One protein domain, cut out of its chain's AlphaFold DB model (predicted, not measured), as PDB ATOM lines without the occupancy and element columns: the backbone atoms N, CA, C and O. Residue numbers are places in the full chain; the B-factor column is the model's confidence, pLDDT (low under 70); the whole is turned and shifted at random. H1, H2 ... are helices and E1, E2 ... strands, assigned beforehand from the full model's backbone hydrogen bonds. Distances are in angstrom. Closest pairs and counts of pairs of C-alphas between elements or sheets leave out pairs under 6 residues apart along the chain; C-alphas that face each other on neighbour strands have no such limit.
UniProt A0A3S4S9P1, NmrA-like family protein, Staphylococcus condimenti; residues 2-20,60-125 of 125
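This is residues 2 to 20 and 60 to 125 of the 125 residues of the protein "NmrA-like family protein" of Staphylococcus condimenti (UniProt A0A3S4S9P1). A small three-stranded sheet has the longest helix, H2, packed over one face, and H5 packs on H2 as the chain comes to its end. From the sheet's edge strand E4 the chain swings out in a wide, open loop through H3 and H4 before it returns to H5; residues 104 to 113 stick out at the far end. The printed part has 85 residues with five named helices and four named strands, in the order H1 E1 E2 E3 H2 E4 H3 H4 H5; the sheet runs E1 E2 E4 and is mixed, and the class is mixed, helices and strands. It is only just compact, close to loose, with a radius of gyration of the C-alphas of 14.0 A and spans of 41 by 30 by 18 A.

Begin with the sheet: E1 is residues 9 to 11, E2 residues 14 to 19, 15.7 A long, and E4 residues 78 to 83, 15.3 A long. Find C-alpha 63 at (-16.789, -16.382, -20.655); from there H2 runs 16.5 A to residue 74. Just before it look for E3, residues 60 to 62, and near the first printed residue for H1, residues 4 to 7, with C-alpha 4 at (-10.153, -25.863, -21.330). Further along come H3, residues 91 to 96, H4, residues 103 to 109, and H5, residues 116 to 123, 10.8 A long, which ends with C-alpha 123 at (-1.993, -26.900, -15.275).

Look first at the hairpin E1 and E2, antiparallel, where N 9 and O 16 are 3.0 A apart, within hydrogen-bond range. On the other side of E2, E4 is parallel to it, with N 19 and O 82 at 2.8 A. H2 is on the sheet, making two layers, a helix on one face of a sheet, at a height over the sheet of 8.4 A; its closest C-alphas to E4 are those of Val 67 and Ala 78, 5.7 A. It runs slantwise to the strands, at 43 degrees to E4 on the local plane. H5 touches H2 at a steep tilt of 43 degrees, the same way, the closest C-alphas being those of Glu 69 and Arg 117, 5.4 A. H1 only grazes the sheet, with its residues 4 to 7. E3 pairs with no named strand and meets H2 only through their link. H3 and H4 are apart from each other and not on the sheet. In H2, H3, H4 and H5 every O i to N i+4 pair is within hydrogen-bond range; H1 is too short for such a pair.

The two C-alphas farthest apart are those of Gly 12 and Asp 108, 42.0 A. Residues 21 to 59 are not printed, and C-alphas 20 and 60 are 14.8 A apart across the cut. Of the links that are printed whole, none is long. The mean pLDDT of the printed part is 92.1, with residues 87 to 89 under 70.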
ATOM      1  N   ASP A   2     -11.441 -29.064 -17.021       93.19
ATOM      2  CA  ASP A   2     -10.472 -29.798 -17.855       93.19
ATOM      3  C   ASP A   2     -10.706 -29.697 -19.373       93.19
ATOM      4  O   ASP A   2      -9.754 -29.747 -20.151       93.19
ATOM      5  N   ASN A   3     -11.944 -29.440 -19.808       91.56
ATOM      6  CA  ASN A   3     -12.256 -29.113 -21.202       91.56
ATOM      7  C   ASN A   3     -11.419 -27.945 -21.760       91.56
ATOM      8  O   ASN A   3     -11.097 -27.963 -22.950       91.56
ATOM      9  N   PHE A   4     -11.012 -26.979 -20.928       94.38
ATOM     10  CA  PHE A   4     -10.153 -25.863 -21.330       94.38
ATOM     11  C   PHE A   4      -8.784 -26.312 -21.851       94.38
ATOM     12  O   PHE A   4      -8.282 -25.689 -22.781       94.38
ATOM     13  N   LEU A   5      -8.230 -27.432 -21.366       93.25
ATOM     14  CA  LEU A   5      -6.971 -27.997 -21.885       93.25
ATOM     15  C   LEU A   5      -7.057 -28.365 -23.370       93.25
ATOM     16  O   LEU A   5      -6.050 -28.397 -24.070       93.25
ATOM     17  N   ARG A   6      -8.262 -28.682 -23.851       90.56
ATOM     18  CA  ARG A   6      -8.498 -29.100 -25.234       90.56
ATOM     19  C   ARG A   6      -8.866 -27.935 -26.148       90.56
ATOM     20  O   ARG A   6      -8.585 -28.001 -27.343       90.56
ATOM     21  N   ILE A   7      -9.557 -26.927 -25.618       92.50
ATOM     22  CA  ILE A   7     -10.157 -25.864 -26.438       92.50
ATOM     23  C   ILE A   7      -9.331 -24.578 -26.457       92.50
ATOM     24  O   ILE A   7      -9.359 -23.880 -27.467       92.50
ATOM     25  N   VAL A   8      -8.576 -24.280 -25.394       95.50
ATOM     26  CA  VAL A   8      -7.721 -23.087 -25.338       95.50
ATOM     27  C   VAL A   8      -6.433 -23.348 -26.108       95.50
ATOM     28  O   VAL A   8      -5.799 -24.389 -25.945       95.50
ATOM     29  N   LYS A   9      -6.041 -22.402 -26.963       95.00
ATOM     30  CA  LYS A   9      -4.825 -22.502 -27.782       95.00
ATOM     31  C   LYS A   9      -3.929 -21.302 -27.549       95.00
ATOM     32  O   LYS A   9      -4.413 -20.180 -27.527       95.00
ATOM     33  N   GLU A  10      -2.622 -21.512 -27.471       94.88
ATOM     34  CA  GLU A  10      -1.666 -20.408 -27.515       94.88
ATOM     35  C   GLU A  10      -1.266 -20.108 -28.965       94.88
ATOM     36  O   GLU A  10      -0.870 -21.005 -29.712       94.88
ATOM     37  N   GLN A  11      -1.371 -18.844 -29.375       93.81
ATOM     38  CA  GLN A  11      -0.943 -18.364 -30.687       93.81
ATOM     39  C   GLN A  11      -0.226 -17.023 -30.536       93.81
ATOM     40  O   GLN A  11      -0.816 -16.037 -30.098       93.81
ATOM     41  N   GLY A  12       1.061 -16.978 -30.891       91.81
ATOM     42  CA  GLY A  12       1.853 -15.744 -30.836       91.81
ATOM     43  C   GLY A  12       1.983 -15.136 -29.431       91.81
ATOM     44  O   GLY A  12       2.000 -13.916 -29.311       91.81
ATOM     45  N   GLY A  13       2.039 -15.961 -28.377       93.00
ATOM     46  CA  GLY A  13       2.141 -15.504 -26.981       93.00
ATOM     47  C   GLY A  13       0.824 -15.025 -26.357       93.00
ATOM     48  O   GLY A  13       0.836 -14.440 -25.275       93.00
ATOM     49  N   ARG A  14      -0.309 -15.256 -27.031       96.25
ATOM     50  CA  ARG A  14      -1.665 -14.941 -26.566       96.25
ATOM     51  C   ARG A  14      -2.508 -16.210 -26.503       96.25
ATOM     52  O   ARG A  14      -2.414 -17.060 -27.390       96.25
ATOM     53  N   LEU A  15      -3.346 -16.320 -25.480       97.62
ATOM     54  CA  LEU A  15      -4.303 -17.409 -25.327       97.62
ATOM     55  C   LEU A  15      -5.591 -17.097 -26.097       97.62
ATOM     56  O   LEU A  15      -6.166 -16.019 -25.970       97.62
ATOM     57  N   ILE A  16      -6.042 -18.058 -26.893       97.44
ATOM     58  CA  ILE A  16      -7.276 -18.003 -27.668       97.44
ATOM     59  C   ILE A  16      -8.275 -18.961 -27.034       97.44
ATOM     60  O   ILE A  16      -8.048 -20.174 -27.014       97.44
ATOM     61  N   ILE A  17      -9.368 -18.406 -26.520       96.81
ATOM     62  CA  ILE A  17     -10.483 -19.145 -25.933       96.81
ATOM     63  C   ILE A  17     -11.628 -19.088 -26.950       96.81
ATOM     64  O   ILE A  17     -12.043 -17.993 -27.316       96.81
ATOM     65  N   PRO A  18     -12.136 -20.216 -27.460       95.12
ATOM     66  CA  PRO A  18     -13.222 -20.160 -28.424       95.12
ATOM     67  C   PRO A  18     -14.554 -19.846 -27.742       95.12
ATOM     68  O   PRO A  18     -14.775 -20.208 -26.584       95.12
ATOM     69  N   GLU A  19     -15.460 -19.223 -28.483       94.44
ATOM     70  CA  GLU A  19     -16.817 -18.943 -28.038       94.44
ATOM     71  C   GLU A  19     -17.678 -20.211 -28.135       94.44
ATOM     72  O   GLU A  19     -18.033 -20.675 -29.221       94.44
ATOM     73  N   PHE A  20     -17.986 -20.814 -26.987       91.38
ATOM     74  CA  PHE A  20     -18.876 -21.984 -26.882       91.38
ATOM     75  C   PHE A  20     -20.206 -21.674 -26.187       91.38
ATOM     76  O   PHE A  20     -21.082 -22.537 -26.121       91.38
ATOM     77  N   GLU A  60     -18.512 -21.111 -11.228       97.00
ATOM     78  CA  GLU A  60     -19.472 -20.582 -12.195       97.00
ATOM     79  C   GLU A  60     -19.082 -19.165 -12.614       97.00
ATOM     80  O   GLU A  60     -19.008 -18.256 -11.784       97.00
ATOM     81  N   LEU A  61     -18.849 -18.979 -13.912       97.50
ATOM     82  CA  LEU A  61     -18.339 -17.734 -14.483       97.50
ATOM     83  C   LEU A  61     -18.974 -17.481 -15.850       97.50
ATOM     84  O   LEU A  61     -19.437 -18.406 -16.515       97.50
ATOM     85  N   MET A  62     -18.958 -16.226 -16.279       97.25
ATOM     86  CA  MET A  62     -19.169 -15.821 -17.667       97.25
ATOM     87  C   MET A  62     -17.888 -16.033 -18.495       97.25
ATOM     88  O   MET A  62     -16.779 -16.049 -17.954       97.25
ATOM     89  N   LEU A  63     -17.986 -16.156 -19.824       96.31
ATOM     90  CA  LEU A  63     -16.789 -16.382 -20.655       96.31
ATOM     91  C   LEU A  63     -15.817 -15.189 -20.631       96.31
ATOM     92  O   LEU A  63     -14.604 -15.376 -20.722       96.31
ATOM     93  N   ASN A  64     -16.321 -13.963 -20.479       97.19
ATOM     94  CA  ASN A  64     -15.479 -12.777 -20.292       97.19
ATOM     95  C   ASN A  64     -14.690 -12.813 -18.962       97.19
ATOM     96  O   ASN A  64     -13.534 -12.393 -18.924       97.19
ATOM     97  N   GLU A  65     -15.268 -13.364 -17.895       98.44
ATOM     98  CA  GLU A  65     -14.590 -13.597 -16.616       98.44
ATOM     99  C   GLU A  65     -13.551 -14.710 -16.755       98.44
ATOM    100  O   GLU A  65     -12.440 -14.573 -16.252       98.44
ATOM    101  N   VAL A  66     -13.847 -15.766 -17.523       97.94
ATOM    102  CA  VAL A  66     -12.861 -16.807 -17.857       97.94
ATOM    103  C   VAL A  66     -11.621 -16.206 -18.521       97.94
ATOM    104  O   VAL A  66     -10.505 -16.544 -18.131       97.94
ATOM    105  N   VAL A  67     -11.782 -15.287 -19.481       98.00
ATOM    106  CA  VAL A  67     -10.648 -14.569 -20.095       98.00
ATOM    107  C   VAL A  67      -9.813 -13.859 -19.032       98.00
ATOM    108  O   VAL A  67      -8.590 -13.999 -19.030       98.00
ATOM    109  N   ALA A  68     -10.461 -13.124 -18.123       98.38
ATOM    110  CA  ALA A  68      -9.774 -12.416 -17.050       98.38
ATOM    111  C   ALA A  68      -9.003 -13.382 -16.136       98.38
ATOM    112  O   ALA A  68      -7.834 -13.138 -15.844       98.38
ATOM    113  N   GLU A  69      -9.598 -14.519 -15.765       98.25
ATOM    114  CA  GLU A  69      -8.930 -15.527 -14.937       98.25
ATOM    115  C   GLU A  69      -7.718 -16.158 -15.634       98.25
ATOM    116  O   GLU A  69      -6.697 -16.404 -14.988       98.25
ATOM    117  N   PHE A  70      -7.770 -16.369 -16.953       98.19
ATOM    118  CA  PHE A  70      -6.602 -16.814 -17.720       98.19
ATOM    119  C   PHE A  70      -5.482 -15.771 -17.732       98.19
ATOM    120  O   PHE A  70      -4.318 -16.137 -17.545       98.19
ATOM    121  N   VAL A  71      -5.810 -14.487 -17.902       98.12
ATOM    122  CA  VAL A  71      -4.820 -13.399 -17.851       98.12
ATOM    123  C   VAL A  71      -4.176 -13.322 -16.467       98.12
ATOM    124  O   VAL A  71      -2.951 -13.326 -16.360       98.12
ATOM    125  N   GLU A  72      -4.978 -13.326 -15.404       98.00
ATOM    126  CA  GLU A  72      -4.504 -13.243 -14.017       98.00
ATOM    127  C   GLU A  72      -3.698 -14.479 -13.584       98.00
ATOM    128  O   GLU A  72      -2.742 -14.381 -12.810       98.00
ATOM    129  N   ALA A  73      -4.066 -15.670 -14.061       97.38
ATOM    130  CA  ALA A  73      -3.365 -16.902 -13.715       97.38
ATOM    131  C   ALA A  73      -2.021 -17.054 -14.440       97.38
ATOM    132  O   ALA A  73      -1.076 -17.571 -13.845       97.38
ATOM    133  N   THR A  74      -1.941 -16.637 -15.708       96.50
ATOM    134  CA  THR A  74      -0.799 -16.946 -16.592       96.50
ATOM    135  C   THR A  74       0.094 -15.743 -16.891       96.50
ATOM    136  O   THR A  74       1.232 -15.915 -17.325       96.50
ATOM    137  N   GLY A  75      -0.410 -14.519 -16.709       96.62
ATOM    138  CA  GLY A  75       0.242 -13.288 -17.163       96.62
ATOM    139  C   GLY A  75       0.249 -13.102 -18.687       96.62
ATOM    140  O   GLY A  75       0.804 -12.116 -19.176       96.62
ATOM    141  N   LYS A  76      -0.347 -14.025 -19.453       96.69
ATOM    142  CA  LYS A  76      -0.461 -13.939 -20.913       96.69
ATOM    143  C   LYS A  76      -1.755 -13.207 -21.285       96.69
ATOM    144  O   LYS A  76      -2.785 -13.453 -20.660       96.69
ATOM    145  N   PRO A  77      -1.763 -12.351 -22.322       97.69
ATOM    146  CA  PRO A  77      -3.010 -11.838 -22.877       97.69
ATOM    147  C   PRO A  77      -3.919 -12.991 -23.317       97.69
ATOM    148  O   PRO A  77      -3.432 -13.979 -23.870       97.69
ATOM    149  N   ALA A  78      -5.229 -12.849 -23.128       97.75
ATOM    150  CA  ALA A  78      -6.222 -13.813 -23.590       97.75
ATOM    151  C   ALA A  78      -7.372 -13.100 -24.314       97.75
ATOM    152  O   ALA A  78      -7.742 -11.985 -23.943       97.75
ATOM    153  N   THR A  79      -7.922 -13.722 -25.356       97.19
ATOM    154  CA  THR A  79      -9.071 -13.201 -26.114       97.19
ATOM    155  C   THR A  79     -10.050 -14.307 -26.486       97.19
ATOM    156  O   THR A  79      -9.669 -15.474 -26.614       97.19
ATOM    157  N   ILE A  80     -11.317 -13.922 -26.671       97.25
ATOM    158  CA  ILE A  80     -12.341 -14.798 -27.244       97.25
ATOM    159  C   ILE A  80     -12.259 -14.682 -28.764       97.25
ATOM    160  O   ILE A  80     -12.444 -13.586 -29.293       97.25
ATOM    161  N   GLU A  81     -11.947 -15.773 -29.464       95.19
ATOM    162  CA  GLU A  81     -11.919 -15.798 -30.934       95.19
ATOM    163  C   GLU A  81     -12.371 -17.157 -31.487       95.19
ATOM    164  O   GLU A  81     -11.915 -18.212 -31.044       95.19
ATOM    165  N   GLY A  82     -13.207 -17.108 -32.530       89.75
ATOM    166  CA  GLY A  82     -13.755 -18.282 -33.207       89.75
ATOM    167  C   GLY A  82     -14.862 -18.982 -32.419       89.75
ATOM    168  O   GLY A  82     -15.080 -18.701 -31.245       89.75
ATOM    169  N   ASP A  83     -15.535 -19.925 -33.074       84.31
ATOM    170  CA  ASP A  83     -16.623 -20.701 -32.480       84.31
ATOM    171  C   ASP A  83     -16.155 -22.099 -32.072       84.31
ATOM    172  O   ASP A  83     -15.317 -22.724 -32.734       84.31
ATOM    173  N   PHE A  84     -16.748 -22.635 -31.006       81.12
ATOM    174  CA  PHE A  84     -16.578 -24.032 -30.632       81.12
ATOM    175  C   PHE A  84     -17.921 -24.692 -30.334       81.12
ATOM    176  O   PHE A  84     -18.620 -24.342 -29.388       81.12
ATOM    177  N   VAL A  85     -18.250 -25.717 -31.121       75.31
ATOM    178  CA  VAL A  85     -19.394 -26.583 -30.838       75.31
ATOM    179  C   VAL A  85     -18.948 -27.660 -29.855       75.31
ATOM    180  O   VAL A  85     -18.113 -28.515 -30.162       75.31
ATOM    181  N   SER A  86     -19.500 -27.594 -28.649       70.56
ATOM    182  CA  SER A  86     -19.311 -28.601 -27.611       70.56
ATOM    183  C   SER A  86     -19.980 -29.916 -28.016       70.56
ATOM    184  O   SER A  86     -21.102 -29.931 -28.506       70.56
ATOM    185  N   GLY A  87     -19.281 -31.037 -27.808       69.50
ATOM    186  CA  GLY A  87     -19.846 -32.379 -28.000       69.50
ATOM    187  C   GLY A  87     -20.567 -32.918 -26.759       69.50
ATOM    188  O   GLY A  87     -21.040 -34.047 -26.780       69.50
ATOM    189  N   THR A  88     -20.583 -32.146 -25.670       67.12
ATOM    190  CA  THR A  88     -21.069 -32.564 -24.343       67.12
ATOM    191  C   THR A  88     -22.350 -31.861 -23.919       67.12
ATOM    192  O   THR A  88     -23.183 -32.476 -23.269       67.12
ATOM    193  N   ALA A  89     -22.510 -30.593 -24.287       68.62
ATOM    194  CA  ALA A  89     -23.721 -29.824 -24.041       68.62
ATOM    195  C   ALA A  89     -23.921 -28.890 -25.227       68.62
ATOM    196  O   ALA A  89     -22.963 -28.243 -25.662       68.62
ATOM    197  N   GLU A  90     -25.133 -28.853 -25.766       81.12
ATOM    198  CA  GLU A  90     -25.459 -27.937 -26.851       81.12
ATOM    199  C   GLU A  90     -25.431 -26.500 -26.330       81.12
ATOM    200  O   GLU A  90     -25.881 -26.225 -25.216       81.12
ATOM    201  N   ARG A  91     -24.898 -25.582 -27.143       83.88
ATOM    202  CA  ARG A  91     -24.784 -24.162 -26.786       83.88
ATOM    203  C   ARG A  91     -26.138 -23.581 -26.370       83.88
ATOM    204  O   ARG A  91     -26.236 -23.025 -25.288       83.88
ATOM    205  N   SER A  92     -27.183 -23.810 -27.166       84.62
ATOM    206  CA  SER A  92     -28.545 -23.354 -26.857       84.62
ATOM    207  C   SER A  92     -29.056 -23.879 -25.518       84.62
ATOM    208  O   SER A  92     -29.672 -23.140 -24.767       84.62
ATOM    209  N   TRP A  93     -28.765 -25.135 -25.168       86.94
ATOM    210  CA  TRP A  93     -29.183 -25.687 -23.880       86.94
ATOM    211  C   TRP A  93     -28.459 -25.024 -22.698       86.94
ATOM    212  O   TRP A  93     -29.092 -24.731 -21.683       86.94
ATOM    213  N   LEU A  94     -27.154 -24.757 -22.830       83.75
ATOM    214  CA  LEU A  94     -26.389 -24.029 -21.810       83.75
ATOM    215  C   LEU A  94     -26.902 -22.599 -21.619       83.75
ATOM    216  O   LEU A  94     -26.891 -22.102 -20.499       83.75
ATOM    217  N   GLU A  95     -27.327 -21.957 -22.706       87.12
ATOM    218  CA  GLU A  95     -27.814 -20.578 -22.701       87.12
ATOM    219  C   GLU A  95     -29.251 -20.465 -22.170       87.12
ATOM    220  O   GLU A  95     -29.544 -19.553 -21.400       87.12
ATOM    221  N   ASP A  96     -30.132 -21.401 -22.536       85.94
ATOM    222  CA  ASP A  96     -31.553 -21.367 -22.173       85.94
ATOM    223  C   ASP A  96     -31.837 -21.949 -20.778       85.94
ATOM    224  O   ASP A  96     -32.764 -21.502 -20.098       85.94
ATOM    225  N   TYR A  97     -31.074 -22.965 -20.357       85.12
ATOM    226  CA  TYR A  97     -31.314 -23.706 -19.113       85.12
ATOM    227  C   TYR A  97     -30.093 -23.706 -18.196       85.12
ATOM    228  O   TYR A  97     -30.207 -23.349 -17.024       85.12
ATOM    229  N   GLY A  98     -28.934 -24.102 -18.731       82.12
ATOM    230  CA  GLY A  98     -27.715 -24.274 -17.948       82.12
ATOM    231  C   GLY A  98     -27.835 -25.336 -16.848       82.12
ATOM    232  O   GLY A  98     -28.838 -26.038 -16.714       82.12
ATOM    233  N   TYR A  99     -26.776 -25.465 -16.053       84.88
ATOM    234  CA  TYR A  99     -26.768 -26.317 -14.864       84.88
ATOM    235  C   TYR A  99     -27.169 -25.494 -13.641       84.88
ATOM    236  O   TYR A  99     -26.621 -24.414 -13.427       84.88
ATOM    237  N   VAL A 100     -28.086 -26.012 -12.819       88.19
ATOM    238  CA  VAL A 100     -28.529 -25.346 -11.585       88.19
ATOM    239  C   VAL A 100     -27.848 -26.011 -10.398       88.19
ATOM    240  O   VAL A 100     -28.261 -27.078  -9.952       88.19
ATOM    241  N   VAL A 101     -26.787 -25.380  -9.894       94.25
ATOM    242  CA  VAL A 101     -25.945 -25.939  -8.829       94.25
ATOM    243  C   VAL A 101     -26.188 -25.213  -7.512       94.25
ATOM    244  O   VAL A 101     -26.127 -23.986  -7.445       94.25
ATOM    245  N   ASP A 102     -26.396 -25.981  -6.444       95.56
ATOM    246  CA  ASP A 102     -26.406 -25.468  -5.075       95.56
ATOM    247  C   ASP A 102     -24.963 -25.294  -4.577       95.56
ATOM    248  O   ASP A 102     -24.301 -26.242  -4.145       95.56
ATOM    249  N   PHE A 103     -24.441 -24.069  -4.671       95.19
ATOM    250  CA  PHE A 103     -23.069 -23.786  -4.257       95.19
ATOM    251  C   PHE A 103     -22.857 -23.822  -2.742       95.19
ATOM    252  O   PHE A 103     -21.731 -24.108  -2.339       95.19
ATOM    253  N   ASP A 104     -23.898 -23.626  -1.929       96.25
ATOM    254  CA  ASP A 104     -23.804 -23.788  -0.474       96.25
ATOM    255  C   ASP A 104     -23.620 -25.277  -0.139       96.25
ATOM    256  O   ASP A 104     -22.740 -25.654   0.637       96.25
ATOM    257  N   GLN A 105     -24.364 -26.157  -0.818       95.25
ATOM    258  CA  GLN A 105     -24.156 -27.601  -0.717       95.25
ATOM    259  C   GLN A 105     -22.766 -28.020  -1.231       95.25
ATOM    260  O   GLN A 105     -22.133 -28.906  -0.650       95.25
ATOM    261  N   MET A 106     -22.253 -27.393  -2.296       97.00
ATOM    262  CA  MET A 106     -20.894 -27.670  -2.782       97.00
ATOM    263  C   MET A 106     -19.812 -27.199  -1.802       97.00
ATOM    264  O   MET A 106     -18.785 -27.869  -1.678       97.00
ATOM    265  N   ASP A 107     -20.027 -26.079  -1.107       95.56
ATOM    266  CA  ASP A 107     -19.167 -25.597  -0.020       95.56
ATOM    267  C   ASP A 107     -19.116 -26.600   1.145       95.56
ATOM    268  O   ASP A 107     -18.036 -26.880   1.667       95.56
ATOM    269  N   ASP A 108     -20.249 -27.218   1.485       95.19
ATOM    270  CA  ASP A 108     -20.325 -28.250   2.523       95.19
ATOM    271  C   ASP A 108     -19.643 -29.568   2.118       95.19
ATOM    272  O   ASP A 108     -18.969 -30.198   2.936       95.19
ATOM    273  N   ILE A 109     -19.834 -30.021   0.873       96.12
ATOM    274  CA  ILE A 109     -19.297 -31.303   0.380       96.12
ATOM    275  C   ILE A 109     -17.798 -31.197   0.071       96.12
ATOM    276  O   ILE A 109     -17.028 -32.114   0.355       96.12
ATOM    277  N   ASN A 110     -17.368 -30.100  -0.551       97.31
ATOM    278  CA  ASN A 110     -15.987 -29.888  -0.971       97.31
ATOM    279  C   ASN A 110     -15.568 -28.426  -0.714       97.31
ATOM    280  O   ASN A 110     -15.458 -27.629  -1.655       97.31
ATOM    281  N   PRO A 111     -15.251 -28.066   0.548       95.62
ATOM    282  CA  PRO A 111     -14.903 -26.691   0.937       95.62
ATOM    283  C   PRO A 111     -13.610 -26.178   0.286       95.62
ATOM    284  O   PRO A 111     -13.304 -24.989   0.323       95.62
ATOM    285  N   HIS A 112     -12.827 -27.074  -0.317       94.50
ATOM    286  CA  HIS A 112     -11.593 -26.758  -1.033       94.50
ATOM    287  C   HIS A 112     -11.722 -26.995  -2.546       94.50
ATOM    288  O   HIS A 112     -10.717 -27.270  -3.213       94.50
ATOM    289  N   ARG A 113     -12.948 -26.910  -3.090       95.38
ATOM    290  CA  ARG A 113     -13.194 -26.997  -4.535       95.38
ATOM    291  C   ARG A 113     -12.355 -25.971  -5.288       95.38
ATOM    292  O   ARG A 113     -12.210 -24.825  -4.860       95.38
ATOM    293  N   LEU A 114     -11.786 -26.390  -6.410       96.44
ATOM    294  CA  LEU A 114     -10.907 -25.534  -7.188       96.44
ATOM    295  C   LEU A 114     -11.714 -24.460  -7.905       96.44
ATOM    296  O   LEU A 114     -12.600 -24.762  -8.697       96.44
ATOM    297  N   LYS A 115     -11.347 -23.202  -7.669       97.44
ATOM    298  CA  LYS A 115     -11.745 -22.083  -8.523       97.44
ATOM    299  C   LYS A 115     -10.934 -22.100  -9.808       97.44
ATOM    300  O   LYS A 115      -9.802 -22.596  -9.816       97.44
ATOM    301  N   LEU A 116     -11.501 -21.563 -10.889       97.81
ATOM    302  CA  LEU A 116     -10.893 -21.672 -12.218       97.81
ATOM    303  C   LEU A 116      -9.437 -21.184 -12.221       97.81
ATOM    304  O   LEU A 116      -8.561 -21.882 -12.727       97.81
ATOM    305  N   ARG A 117      -9.158 -20.038 -11.590       97.19
ATOM    306  CA  ARG A 117      -7.805 -19.470 -11.488       97.19
ATOM    307  C   ARG A 117      -6.786 -20.432 -10.894       97.19
ATOM    308  O   ARG A 117      -5.684 -20.592 -11.419       97.19
ATOM    309  N   ASP A 118      -7.146 -21.053  -9.776       96.69
ATOM    310  CA  ASP A 118      -6.247 -21.941  -9.046       96.69
ATOM    311  C   ASP A 118      -6.066 -23.257  -9.799       96.69
ATOM    312  O   ASP A 118      -4.961 -23.799  -9.829       96.69
ATOM    313  N   TRP A 119      -7.113 -23.725 -10.485       97.06
ATOM    314  CA  TRP A 119      -7.001 -24.837 -11.419       97.06
ATOM    315  C   TRP A 119      -6.040 -24.511 -12.578       97.06
ATOM    316  O   TRP A 119      -5.147 -25.316 -12.836       97.06
ATOM    317  N   ILE A 120      -6.136 -23.332 -13.216       97.06
ATOM    318  CA  ILE A 120      -5.238 -22.912 -14.319       97.06
ATOM    319  C   ILE A 120      -3.777 -22.899 -13.856       97.06
ATOM    320  O   ILE A 120      -2.910 -23.453 -14.536       97.06
ATOM    321  N   ARG A 121      -3.501 -22.330 -12.675       95.81
ATOM    322  CA  ARG A 121      -2.149 -22.295 -12.088       95.81
ATOM    323  C   ARG A 121      -1.554 -23.687 -11.877       95.81
ATOM    324  O   ARG A 121      -0.340 -23.837 -11.948       95.81
ATOM    325  N   GLN A 122      -2.384 -24.702 -11.643       94.94
ATOM    326  CA  GLN A 122      -1.927 -26.088 -11.502       94.94
ATOM    327  C   GLN A 122      -1.615 -26.762 -12.845       94.94
ATOM    328  O   GLN A 122      -0.839 -27.715 -12.866       94.94
ATOM    329  N   GLN A 123      -2.187 -26.285 -13.957       91.00
ATOM    330  CA  GLN A 123      -1.993 -26.900 -15.275       91.00
ATOM    331  C   GLN A 123      -0.719 -26.432 -15.998       91.00
ATOM    332  O   GLN A 123      -0.364 -27.025 -17.013       91.00
ATOM    333  N   ASN A 124      -0.024 -25.404 -15.488       78.31
ATOM    334  CA  ASN A 124       1.139 -24.775 -16.135       78.31
ATOM    335  C   ASN A 124       0.858 -24.321 -17.588       78.31
ATOM    336  O   ASN A 124       1.619 -24.652 -18.499       78.31
ATOM    337  N   PHE A 125      -0.251 -23.595 -17.785       76.12
ATOM    338  CA  PHE A 125      -0.632 -22.970 -19.063       76.12
ATOM    339  C   PHE A 125       0.397 -21.964 -19.609       76.12
ATOM    340  O   PHE A 125       1.145 -21.337 -18.828       76.12
TER     341      PHE A 125